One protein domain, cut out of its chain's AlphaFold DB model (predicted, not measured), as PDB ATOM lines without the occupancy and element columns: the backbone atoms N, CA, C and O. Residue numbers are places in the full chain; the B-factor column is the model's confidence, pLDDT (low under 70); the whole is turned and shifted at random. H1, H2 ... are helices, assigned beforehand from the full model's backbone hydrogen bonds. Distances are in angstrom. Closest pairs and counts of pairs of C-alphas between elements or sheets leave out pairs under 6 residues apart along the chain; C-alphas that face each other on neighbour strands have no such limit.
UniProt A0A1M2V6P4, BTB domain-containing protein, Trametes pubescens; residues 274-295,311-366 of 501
ATOM      1  N   PRO A 274      -7.060 139.072  57.726       96.81
ATOM      2  CA  PRO A 274      -8.143 139.970  58.110       96.81
ATOM      3  C   PRO A 274      -8.719 139.542  59.459       96.81
ATOM      4  O   PRO A 274      -9.067 138.380  59.647       96.81
ATOM      5  N   VAL A 275      -8.865 140.495  60.380       96.31
ATOM      6  CA  VAL A 275      -9.429 140.250  61.722       96.31
ATOM      7  C   VAL A 275     -10.889 140.694  61.837       96.31
ATOM      8  O   VAL A 275     -11.595 140.339  62.781       96.31
ATOM      9  N   THR A 276     -11.374 141.452  60.853       97.44
ATOM     10  CA  THR A 276     -12.768 141.903  60.746       97.44
ATOM     11  C   THR A 276     -13.349 141.543  59.384       97.44
ATOM     12  O   THR A 276     -12.611 141.407  58.407       97.44
ATOM     13  N   LEU A 277     -14.679 141.450  59.316       97.38
ATOM     14  CA  LEU A 277     -15.397 141.202  58.068       97.38
ATOM     15  C   LEU A 277     -15.112 142.283  57.008       97.38
ATOM     16  O   LEU A 277     -14.889 141.947  55.853       97.38
ATOM     17  N   ASP A 278     -15.019 143.558  57.393       97.12
ATOM     18  CA  ASP A 278     -14.707 144.640  56.445       97.12
ATOM     19  C   ASP A 278     -13.308 144.472  55.830       97.12
ATOM     20  O   ASP A 278     -13.112 144.661  54.631       97.12
ATOM     21  N   GLN A 279     -12.318 144.072  56.638       96.94
ATOM     22  CA  GLN A 279     -10.977 143.764  56.130       96.94
ATOM     23  C   GLN A 279     -10.981 142.540  55.209       96.94
ATOM     24  O   GLN A 279     -10.231 142.518  54.233       96.94
ATOM     25  N   TRP A 280     -11.809 141.533  55.511       96.44
ATOM     26  CA  TRP A 280     -12.005 140.386  54.626       96.44
ATOM     27  C   TRP A 280     -12.555 140.834  53.275       96.44
ATOM     28  O   TRP A 280     -11.985 140.481  52.248       96.44
ATOM     29  N   ASP A 281     -13.597 141.664  53.270       95.62
ATOM     30  CA  ASP A 281     -14.225 142.161  52.046       95.62
ATOM     31  C   ASP A 281     -13.265 142.988  51.185       95.62
ATOM     32  O   ASP A 281     -13.218 142.807  49.967       95.62
ATOM     33  N   ILE A 282     -12.460 143.861  51.807       94.88
ATOM     34  CA  ILE A 282     -11.428 144.644  51.107       94.88
ATOM     35  C   ILE A 282     -10.440 143.706  50.406       94.88
ATOM     36  O   ILE A 282     -10.220 143.829  49.199       94.88
ATOM     37  N   ARG A 283      -9.890 142.727  51.134       92.00
ATOM     38  CA  ARG A 283      -8.912 141.776  50.581       92.00
ATOM     39  C   ARG A 283      -9.502 140.850  49.542       92.00
ATOM     40  O   ARG A 283      -8.843 140.513  48.563       92.00
ATOM     41  N   GLU A 284     -10.744 140.435  49.734       91.25
ATOM     42  CA  GLU A 284     -11.449 139.633  48.753       91.25
ATOM     43  C   GLU A 284     -11.662 140.440  47.464       91.25
ATOM     44  O   GLU A 284     -11.426 139.922  46.376       91.25
ATOM     45  N   GLY A 285     -11.979 141.735  47.558       90.88
ATOM     46  CA  GLY A 285     -12.022 142.644  46.409       90.88
ATOM     47  C   GLY A 285     -10.677 142.787  45.680       90.88
ATOM     48  O   GLY A 285     -10.630 142.724  44.445       90.88
ATOM     49  N   GLU A 286      -9.573 142.928  46.421       89.81
ATOM     50  CA  GLU A 286      -8.209 142.943  45.869       89.81
ATOM     51  C   GLU A 286      -7.893 141.630  45.142       89.81
ATOM     52  O   GLU A 286      -7.476 141.639  43.980       89.81
ATOM     53  N   ARG A 287      -8.187 140.491  45.775       86.62
ATOM     54  CA  ARG A 287      -7.992 139.152  45.206       86.62
ATOM     55  C   ARG A 287      -8.811 138.940  43.934       86.62
ATOM     56  O   ARG A 287      -8.282 138.470  42.929       86.62
ATOM     57  N   GLN A 288     -10.086 139.331  43.929       86.38
ATOM     58  CA  GLN A 288     -10.933 139.270  42.733       86.38
ATOM     59  C   GLN A 288     -10.386 140.145  41.602       86.38
ATOM     60  O   GLN A 288     -10.484 139.781  40.428       86.38
ATOM     61  N   SER A 289      -9.780 141.286  41.935       86.38
ATOM     62  CA  SER A 289      -9.125 142.152  40.954       86.38
ATOM     63  C   SER A 289      -7.875 141.489  40.369       86.38
ATOM     64  O   SER A 289      -7.705 141.500  39.150       86.38
ATOM     65  N   LEU A 290      -7.054 140.834  41.199       82.00
ATOM     66  CA  LEU A 290      -5.903 140.046  40.744       82.00
ATOM     67  C   LEU A 290      -6.323 138.905  39.813       82.00
ATOM     68  O   LEU A 290      -5.738 138.758  38.744       82.00
ATOM     69  N   ILE A 291      -7.380 138.161  40.156       81.50
ATOM     70  CA  ILE A 291      -7.945 137.103  39.303       81.50
ATOM     71  C   ILE A 291      -8.343 137.660  37.936       81.50
ATOM     72  O   ILE A 291      -7.994 137.086  36.906       81.50
ATOM     73  N   ARG A 292      -9.045 138.796  37.898       81.06
ATOM     74  CA  ARG A 292      -9.450 139.422  36.629       81.06
ATOM     75  C   ARG A 292      -8.256 139.844  35.778       81.06
ATOM     76  O   ARG A 292      -8.338 139.743  34.561       81.06
ATOM     77  N   VAL A 293      -7.171 140.309  36.394       78.38
ATOM     78  CA  VAL A 293      -5.942 140.680  35.675       78.38
ATOM     79  C   VAL A 293      -5.197 139.436  35.184       78.38
ATOM     80  O   VAL A 293      -4.771 139.406  34.035       78.38
ATOM     81  N   ALA A 294      -5.080 138.398  36.015       72.50
ATOM     82  CA  ALA A 294      -4.367 137.164  35.682       72.50
ATOM     83  C   ALA A 294      -5.073 136.330  34.595       72.50
ATOM     84  O   ALA A 294      -4.410 135.690  33.779       72.50
ATOM     85  N   TYR A 295      -6.411 136.356  34.570       70.38
ATOM     86  CA  TYR A 295      -7.248 135.518  33.700       70.38
ATOM     87  C   TYR A 295      -8.098 136.288  32.686       70.38
ATOM     88  O   TYR A 295      -8.893 135.682  31.967       70.38
ATOM     89  N   GLU A 311       1.435 133.656  44.376       82.00
ATOM     90  CA  GLU A 311       2.570 134.525  44.746       82.00
ATOM     91  C   GLU A 311       2.137 135.880  45.334       82.00
ATOM     92  O   GLU A 311       2.942 136.592  45.938       82.00
ATOM     93  N   HIS A 312       0.863 136.246  45.180       83.00
ATOM     94  CA  HIS A 312       0.311 137.526  45.628       83.00
ATOM     95  C   HIS A 312      -0.811 137.384  46.660       83.00
ATOM     96  O   HIS A 312      -1.449 138.381  47.013       83.00
ATOM     97  N   THR A 313      -1.070 136.169  47.143       87.62
ATOM     98  CA  THR A 313      -2.058 135.905  48.188       87.62
ATOM     99  C   THR A 313      -1.394 135.265  49.409       87.62
ATOM    100  O   THR A 313      -0.486 134.444  49.264       87.62
ATOM    101  N   PRO A 314      -1.821 135.623  50.638       92.62
ATOM    102  CA  PRO A 314      -1.263 135.014  51.839       92.62
ATOM    103  C   PRO A 314      -1.542 133.507  51.856       92.62
ATOM    104  O   PRO A 314      -2.689 133.086  51.689       92.62
ATOM    105  N   GLU A 315      -0.513 132.694  52.097       94.56
ATOM    106  CA  GLU A 315      -0.662 131.237  52.089       94.56
ATOM    107  C   GLU A 315      -1.230 130.737  53.432       94.56
ATOM    108  O   GLU A 315      -0.626 130.974  54.486       94.56
ATOM    109  N   PRO A 316      -2.403 130.073  53.432       96.25
ATOM    110  CA  PRO A 316      -3.144 129.796  54.658       96.25
ATOM    111  C   PRO A 316      -2.477 128.780  55.585       96.25
ATOM    112  O   PRO A 316      -2.543 128.963  56.798       96.25
ATOM    113  N   VAL A 317      -1.840 127.724  55.071       97.50
ATOM    114  CA  VAL A 317      -1.290 126.665  55.935       97.50
ATOM    115  C   VAL A 317      -0.051 127.160  56.672       97.50
ATOM    116  O   VAL A 317       0.026 127.013  57.892       97.50
ATOM    117  N   ALA A 318       0.882 127.814  55.979       97.31
ATOM    118  CA  ALA A 318       2.052 128.418  56.604       97.31
ATOM    119  C   ALA A 318       1.653 129.451  57.664       97.31
ATOM    120  O   ALA A 318       2.246 129.487  58.742       97.31
ATOM    121  N   ALA A 319       0.618 130.252  57.399       97.94
ATOM    122  CA  ALA A 319       0.101 131.207  58.370       97.94
ATOM    123  C   ALA A 319      -0.529 130.538  59.602       97.94
ATOM    124  O   ALA A 319      -0.297 131.003  60.716       97.94
ATOM    125  N   ILE A 320      -1.283 129.443  59.433       98.44
ATOM    126  CA  ILE A 320      -1.848 128.664  60.549       98.44
ATOM    127  C   ILE A 320      -0.728 128.104  61.429       98.44
ATOM    128  O   ILE A 320      -0.764 128.277  62.646       98.44
ATOM    129  N   VAL A 321       0.284 127.478  60.821       97.81
ATOM    130  CA  VAL A 321       1.423 126.898  61.549       97.81
ATOM    131  C   VAL A 321       2.208 127.986  62.286       97.81
ATOM    132  O   VAL A 321       2.506 127.836  63.472       97.81
ATOM    133  N   PHE A 322       2.485 129.113  61.622       98.38
ATOM    134  CA  PHE A 322       3.121 130.275  62.246       98.38
ATOM    135  C   PHE A 322       2.313 130.785  63.447       98.38
ATOM    136  O   PHE A 322       2.859 131.008  64.528       98.38
ATOM    137  N   ALA A 323       1.001 130.946  63.271       97.88
ATOM    138  CA  ALA A 323       0.107 131.463  64.295       97.88
ATOM    139  C   ALA A 323       0.050 130.563  65.533       97.88
ATOM    140  O   ALA A 323       0.027 131.065  66.656       97.88
ATOM    141  N   GLN A 324       0.053 129.245  65.340       96.31
ATOM    142  CA  GLN A 324       0.052 128.276  66.433       96.31
ATOM    143  C   GLN A 324       1.361 128.281  67.217       96.31
ATOM    144  O   GLN A 324       1.326 128.216  68.445       96.31
ATOM    145  N   GLU A 325       2.501 128.394  66.533       96.81
ATOM    146  CA  GLU A 325       3.806 128.434  67.194       96.81
ATOM    147  C   GLU A 325       4.007 129.720  68.006       96.81
ATOM    148  O   GLU A 325       4.540 129.676  69.114       96.81
ATOM    149  N   HIS A 326       3.534 130.857  67.486       97.38
ATOM    150  CA  HIS A 326       3.782 132.177  68.083       97.38
ATOM    151  C   HIS A 326       2.591 132.766  68.849       97.38
ATOM    152  O   HIS A 326       2.685 133.883  69.357       97.38
ATOM    153  N   GLY A 327       1.484 132.029  68.962       95.62
ATOM    154  CA  GLY A 327       0.307 132.417  69.748       95.62
ATOM    155  C   GLY A 327      -0.532 133.548  69.142       95.62
ATOM    156  O   GLY A 327      -1.093 134.348  69.886       95.62
ATOM    157  N   CYS A 328      -0.615 133.635  67.812       96.50
ATOM    158  CA  CYS A 328      -1.386 134.660  67.096       96.50
ATOM    159  C   CYS A 328      -2.822 134.169  66.841       96.50
ATOM    160  O   CYS A 328      -3.118 133.639  65.770       96.50
ATOM    161  N   SER A 329      -3.721 134.286  67.821       96.06
ATOM    162  CA  SER A 329      -5.094 133.752  67.725       96.06
ATOM    163  C   SER A 329      -5.987 134.475  66.707       96.06
ATOM    164  O   SER A 329      -7.043 133.962  66.336       96.06
ATOM    165  N   GLU A 330      -5.564 135.637  66.215       95.50
ATOM    166  CA  GLU A 330      -6.287 136.440  65.234       95.50
ATOM    167  C   GLU A 330      -6.168 135.928  63.786       95.50
ATOM    168  O   GLU A 330      -7.042 136.212  62.968       95.50
ATOM    169  N   ILE A 331      -5.124 135.153  63.461       97.75
ATOM    170  CA  ILE A 331      -4.882 134.616  62.107       97.75
ATOM    171  C   ILE A 331      -5.787 133.409  61.781       97.75
ATOM    172  O   ILE A 331      -6.413 133.406  60.714       97.75
ATOM    173  N   PRO A 332      -5.880 132.367  62.641       98.06
ATOM    174  CA  PRO A 332      -6.496 131.099  62.269       98.06
ATOM    175  C   PRO A 332      -7.941 131.183  61.761       98.06
ATOM    176  O   PRO A 332      -8.221 130.485  60.790       98.06
ATOM    177  N   PRO A 333      -8.862 132.006  62.308       98.06
ATOM    178  CA  PRO A 333     -10.245 132.031  61.819       98.06
ATOM    179  C   PRO A 333     -10.345 132.357  60.323       98.06
ATOM    180  O   PRO A 333     -11.000 131.636  59.571       98.06
ATOM    181  N   ALA A 334      -9.644 133.402  59.876       97.94
ATOM    182  CA  ALA A 334      -9.626 133.801  58.473       97.94
ATOM    183  C   ALA A 334      -8.801 132.838  57.604       97.94
ATOM    184  O   ALA A 334      -9.198 132.535  56.477       97.94
ATOM    185  N   ALA A 335      -7.675 132.333  58.123       97.94
ATOM    186  CA  ALA A 335      -6.810 131.405  57.397       97.94
ATOM    187  C   ALA A 335      -7.474 130.047  57.151       97.94
ATOM    188  O   ALA A 335      -7.443 129.545  56.028       97.94
ATOM    189  N   PHE A 336      -8.153 129.485  58.153       98.25
ATOM    190  CA  PHE A 336      -8.926 128.257  57.992       98.25
ATOM    191  C   PHE A 336     -10.134 128.447  57.075       98.25
ATOM    192  O   PHE A 336     -10.395 127.578  56.245       98.25
ATOM    193  N   TYR A 337     -10.837 129.581  57.165       97.81
ATOM    194  CA  TYR A 337     -11.931 129.879  56.238       97.81
ATOM    195  C   TYR A 337     -11.434 129.971  54.786       97.81
ATOM    196  O   TYR A 337     -12.015 129.355  53.892       97.81
ATOM    197  N   ARG A 338     -10.296 130.643  54.548       95.50
ATOM    198  CA  ARG A 338      -9.638 130.649  53.233       95.50
ATOM    199  C   ARG A 338      -9.280 129.231  52.795       95.50
ATOM    200  O   ARG A 338      -9.659 128.848  51.693       95.50
ATOM    201  N   LEU A 339      -8.611 128.453  53.645       96.06
ATOM    202  CA  LEU A 339      -8.211 127.074  53.351       96.06
ATOM    203  C   LEU A 339      -9.410 126.186  52.988       96.06
ATOM    204  O   LEU A 339      -9.330 125.410  52.040       96.06
ATOM    205  N   ALA A 340     -10.532 126.331  53.698       95.75
ATOM    206  CA  ALA A 340     -11.771 125.591  53.458       95.75
ATOM    207  C   ALA A 340     -12.347 125.821  52.052       95.75
ATOM    208  O   ALA A 340     -12.943 124.909  51.481       95.75
ATOM    209  N   SER A 341     -12.132 127.010  51.480       91.50
ATOM    210  CA  SER A 341     -12.562 127.349  50.118       91.50
ATOM    211  C   SER A 341     -11.659 126.771  49.015       91.50
ATOM    212  O   SER A 341     -12.040 126.785  47.842       91.50
ATOM    213  N   LEU A 342     -10.475 126.250  49.365       89.94
ATOM    214  CA  LEU A 342      -9.506 125.716  48.408       89.94
ATOM    215  C   LEU A 342      -9.765 124.244  48.081       89.94
ATOM    216  O   LEU A 342     -10.237 123.453  48.899       89.94
ATOM    217  N   ASN A 343      -9.403 123.849  46.860       86.69
ATOM    218  CA  ASN A 343      -9.383 122.440  46.493       86.69
ATOM    219  C   ASN A 343      -8.107 121.798  47.048       86.69
ATOM    220  O   ASN A 343      -7.010 122.264  46.759       86.69
ATOM    221  N   ILE A 344      -8.246 120.690  47.776       89.12
ATOM    222  CA  ILE A 344      -7.110 119.940  48.334       89.12
ATOM    223  C   ILE A 344      -6.120 119.432  47.270       89.12
ATOM    224  O   ILE A 344      -4.982 119.116  47.580       89.12
ATOM    225  N   ARG A 345      -6.544 119.353  46.003       86.44
ATOM    226  CA  ARG A 345      -5.675 119.001  44.870       86.44
ATOM    227  C   ARG A 345      -4.776 120.154  44.415       86.44
ATOM    228  O   ARG A 345      -3.851 119.908  43.656       86.44
ATOM    229  N   ASN A 346      -5.055 121.384  44.842       85.12
ATOM    230  CA  ASN A 346      -4.260 122.563  44.508       85.12
ATOM    231  C   ASN A 346      -3.095 122.680  45.497       85.12
ATOM    232  O   ASN A 346      -3.100 123.543  46.380       85.12
ATOM    233  N   ASP A 347      -2.142 121.759  45.389       86.25
ATOM    234  CA  ASP A 347      -0.930 121.798  46.200       86.25
ATOM    235  C   ASP A 347       0.059 122.843  45.683       86.25
ATOM    236  O   ASP A 347       0.129 123.127  44.484       86.25
ATOM    237  N   TRP A 348       0.810 123.433  46.608       85.94
ATOM    238  CA  TRP A 348       1.824 124.438  46.312       85.94
ATOM    239  C   TRP A 348       2.852 123.944  45.288       85.94
ATOM    240  O   TRP A 348       3.158 124.660  44.331       85.94
ATOM    241  N   GLU A 349       3.312 122.699  45.437       80.81
ATOM    242  CA  GLU A 349       4.380 122.121  44.616       80.81
ATOM    243  C   GLU A 349       3.915 121.707  43.210       80.81
ATOM    244  O   GLU A 349       4.738 121.472  42.320       80.81
ATOM    245  N   ASP A 350       2.601 121.652  42.956       75.88
ATOM    246  CA  ASP A 350       2.069 121.245  41.656       75.88
ATOM    247  C   ASP A 350       2.136 122.389  40.632       75.88
ATOM    248  O   ASP A 350       1.211 123.183  40.444       75.88
ATOM    249  N   LYS A 351       3.260 122.491  39.923       63.69
ATOM    250  CA  LYS A 351       3.495 123.519  38.892       63.69
ATOM    251  C   LYS A 351       2.735 123.268  37.576       63.69
ATOM    252  O   LYS A 351       2.856 124.077  36.656       63.69
ATOM    253  N   HIS A 352       1.959 122.185  37.447       57.06
ATOM    254  CA  HIS A 352       1.348 121.768  36.175       57.06
ATOM    255  C   HIS A 352      -0.075 122.300  35.925       57.06
ATOM    256  O   HIS A 352      -0.679 121.986  34.893       57.06
ATOM    257  N   VAL A 353      -0.625 123.131  36.813       54.66
ATOM    258  CA  VAL A 353      -1.998 123.632  36.671       54.66
ATOM    259  C   VAL A 353      -2.054 124.827  35.703       54.66
ATOM    260  O   VAL A 353      -1.627 125.933  36.012       54.66
ATOM    261  N   PHE A 354      -2.616 124.610  34.503       50.31
ATOM    262  CA  PHE A 354      -2.747 125.610  33.420       50.31
ATOM    263  C   PHE A 354      -3.588 126.855  33.774       50.31
ATOM    264  O   PHE A 354      -3.509 127.874  33.077       50.31
ATOM    265  N   ALA A 355      -4.397 126.755  34.828       54.50
ATOM    266  CA  ALA A 355      -5.184 127.827  35.421       54.50
ATOM    267  C   ALA A 355      -4.844 127.857  36.911       54.50
ATOM    268  O   ALA A 355      -5.490 127.161  37.681       54.50
ATOM    269  N   ASP A 356      -3.774 128.566  37.251       59.50
ATOM    270  CA  ASP A 356      -3.156 128.703  38.571       59.50
ATOM    271  C   ASP A 356      -4.135 129.190  39.672       59.50
ATOM    272  O   ASP A 356      -4.329 130.394  39.889       59.50
ATOM    273  N   PRO A 357      -4.840 128.262  40.335       67.50
ATOM    274  CA  PRO A 357      -5.830 128.610  41.336       67.50
ATOM    275  C   PRO A 357      -5.114 129.012  42.629       67.50
ATOM    276  O   PRO A 357      -3.928 128.746  42.789       67.50
ATOM    277  N   ASP A 358      -5.836 129.591  43.590       76.94
ATOM    278  CA  ASP A 358      -5.299 129.693  44.951       76.94
ATOM    279  C   ASP A 358      -4.841 128.292  45.424       76.94
ATOM    280  O   ASP A 358      -5.542 127.285  45.221       76.94
ATOM    281  N   ARG A 359      -3.647 128.241  46.023       86.44
ATOM    282  CA  ARG A 359      -2.966 127.019  46.475       86.44
ATOM    283  C   ARG A 359      -2.746 127.049  47.976       86.44
ATOM    284  O   ARG A 359      -2.792 128.106  48.604       86.44
ATOM    285  N   ALA A 360      -2.460 125.882  48.529       92.06
ATOM    286  CA  ALA A 360      -2.004 125.749  49.900       92.06
ATOM    287  C   ALA A 360      -0.854 124.746  49.982       92.06
ATOM    288  O   ALA A 360      -0.765 123.817  49.176       92.06
ATOM    289  N   ARG A 361       0.019 124.919  50.975       93.81
ATOM    290  CA  ARG A 361       1.099 123.970  51.275       93.81
ATOM    291  C   ARG A 361       0.548 122.829  52.117       93.81
ATOM    292  O   ARG A 361       0.770 122.777  53.325       93.81
ATOM    293  N   TRP A 362      -0.208 121.921  51.501       93.50
ATOM    294  CA  TRP A 362      -0.872 120.836  52.231       93.50
ATOM    295  C   TRP A 362       0.119 119.910  52.939       93.50
ATOM    296  O   TRP A 362      -0.220 119.352  53.979       93.50
ATOM    297  N   SER A 363       1.352 119.815  52.436       93.38
ATOM    298  CA  SER A 363       2.467 119.114  53.085       93.38
ATOM    299  C   SER A 363       2.808 119.643  54.487       93.38
ATOM    300  O   SER A 363       3.272 118.870  55.323       93.38
ATOM    301  N   LEU A 364       2.547 120.925  54.771       95.00
ATOM    302  CA  LEU A 364       2.757 121.544  56.087       95.00
ATOM    303  C   LEU A 364       1.543 121.401  57.020       95.00
ATOM    304  O   LEU A 364       1.628 121.746  58.200       95.00
ATOM    305  N   CYS A 365       0.403 120.927  56.514       95.50
ATOM    306  CA  CYS A 365      -0.825 120.817  57.290       95.50
ATOM    307  C   CYS A 365      -0.789 119.543  58.140       95.50
ATOM    308  O   CYS A 365      -0.966 118.432  57.635       95.50
ATOM    309  N   ASP A 366      -0.548 119.698  59.442       95.19
ATOM    310  CA  ASP A 366      -0.521 118.565  60.360       95.19
ATOM    311  C   ASP A 366      -1.899 117.891  60.529       95.19
ATOM    312  O   ASP A 366      -2.947 118.366  60.079       95.19
TER     313      ASP A 366
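What this domain is: This is residues 274 to 295 and 311 to 366 of the 501 residues of the protein "BTB domain-containing protein" of Trametes pubescens (UniProt A0A1M2V6P4). A short helical hairpin, H2 and H3 side by side, has a longer helix, H1, set off along its H3 side with a gap between, and a long loop, residues 341 to 366, that leaves the end of H3, swings far out and folds back toward the hairpin. H1 comes near H3 with its first part, while its other end reaches past the hairpin toward the outswung part of the loop. The printed part has 78 residues with three named helices, in the order H1, H2, H3, and no named strand; the class is all helix, and the helices hold 39 of the 78 residues. The whole is compact, with a radius of gyration of the C-alphas of 13.0 A, and it spans 37 by 30 by 17 A along its three main axes.

How they stand to each other: H1, residues 277 to 295, touches no helix. H2, residues 316 to 326, is apart from H1. H3, residues 332 to 340, is close to H1 but not clearly touching it: the closest C-alphas of the two, those of Trp 280 and Ala 334, are 8.0 A apart. H1 and H3 run the same way at a steep tilt of 36 degrees, only just steep, with their centres 15.6 A apart. H2 and H3 touch, with 12 pairs of C-alphas within 8 A, and their closest C-alphas, those of Pro 316 and Ala 335, are 4.9 A apart. They run opposite ways at a shallow tilt of 25 degrees and form a helical hairpin with a tight link of 5 residues. In H1, H2 and H3 every O i to N i+4 pair is within hydrogen-bond range.

Where its parts are: H1 begins at C-alpha 277 at (-15.397, 141.202, 58.068) and ends at C-alpha 295 at (-7.248, 135.518, 33.700), 26.3 A from first to last C-alpha over 19 residues. H2, with 11 residues, measures 15.3 A from C-alpha 316 to C-alpha 326. H3, with 9 residues, measures 11.7 A and ends at C-alpha 340 at (-11.771, 125.591, 53.458). Residues 341 to 366 follow with no named element.

The domain as a whole: The two C-alphas farthest apart are those of Gly 327 and Phe 354, at 37.1 A. Residues 296 to 310 are cut out, and C-alphas 295 and 311 are 14.8 A apart across the cut, which lies in the link from H1 to H2. The C-alphas of residues 341 to 366 lie 6 to 19 A from the mean of the C-alphas. The mean pLDDT of the printed part is 88.6, and residues 351 to 357 of this predicted model are under 70.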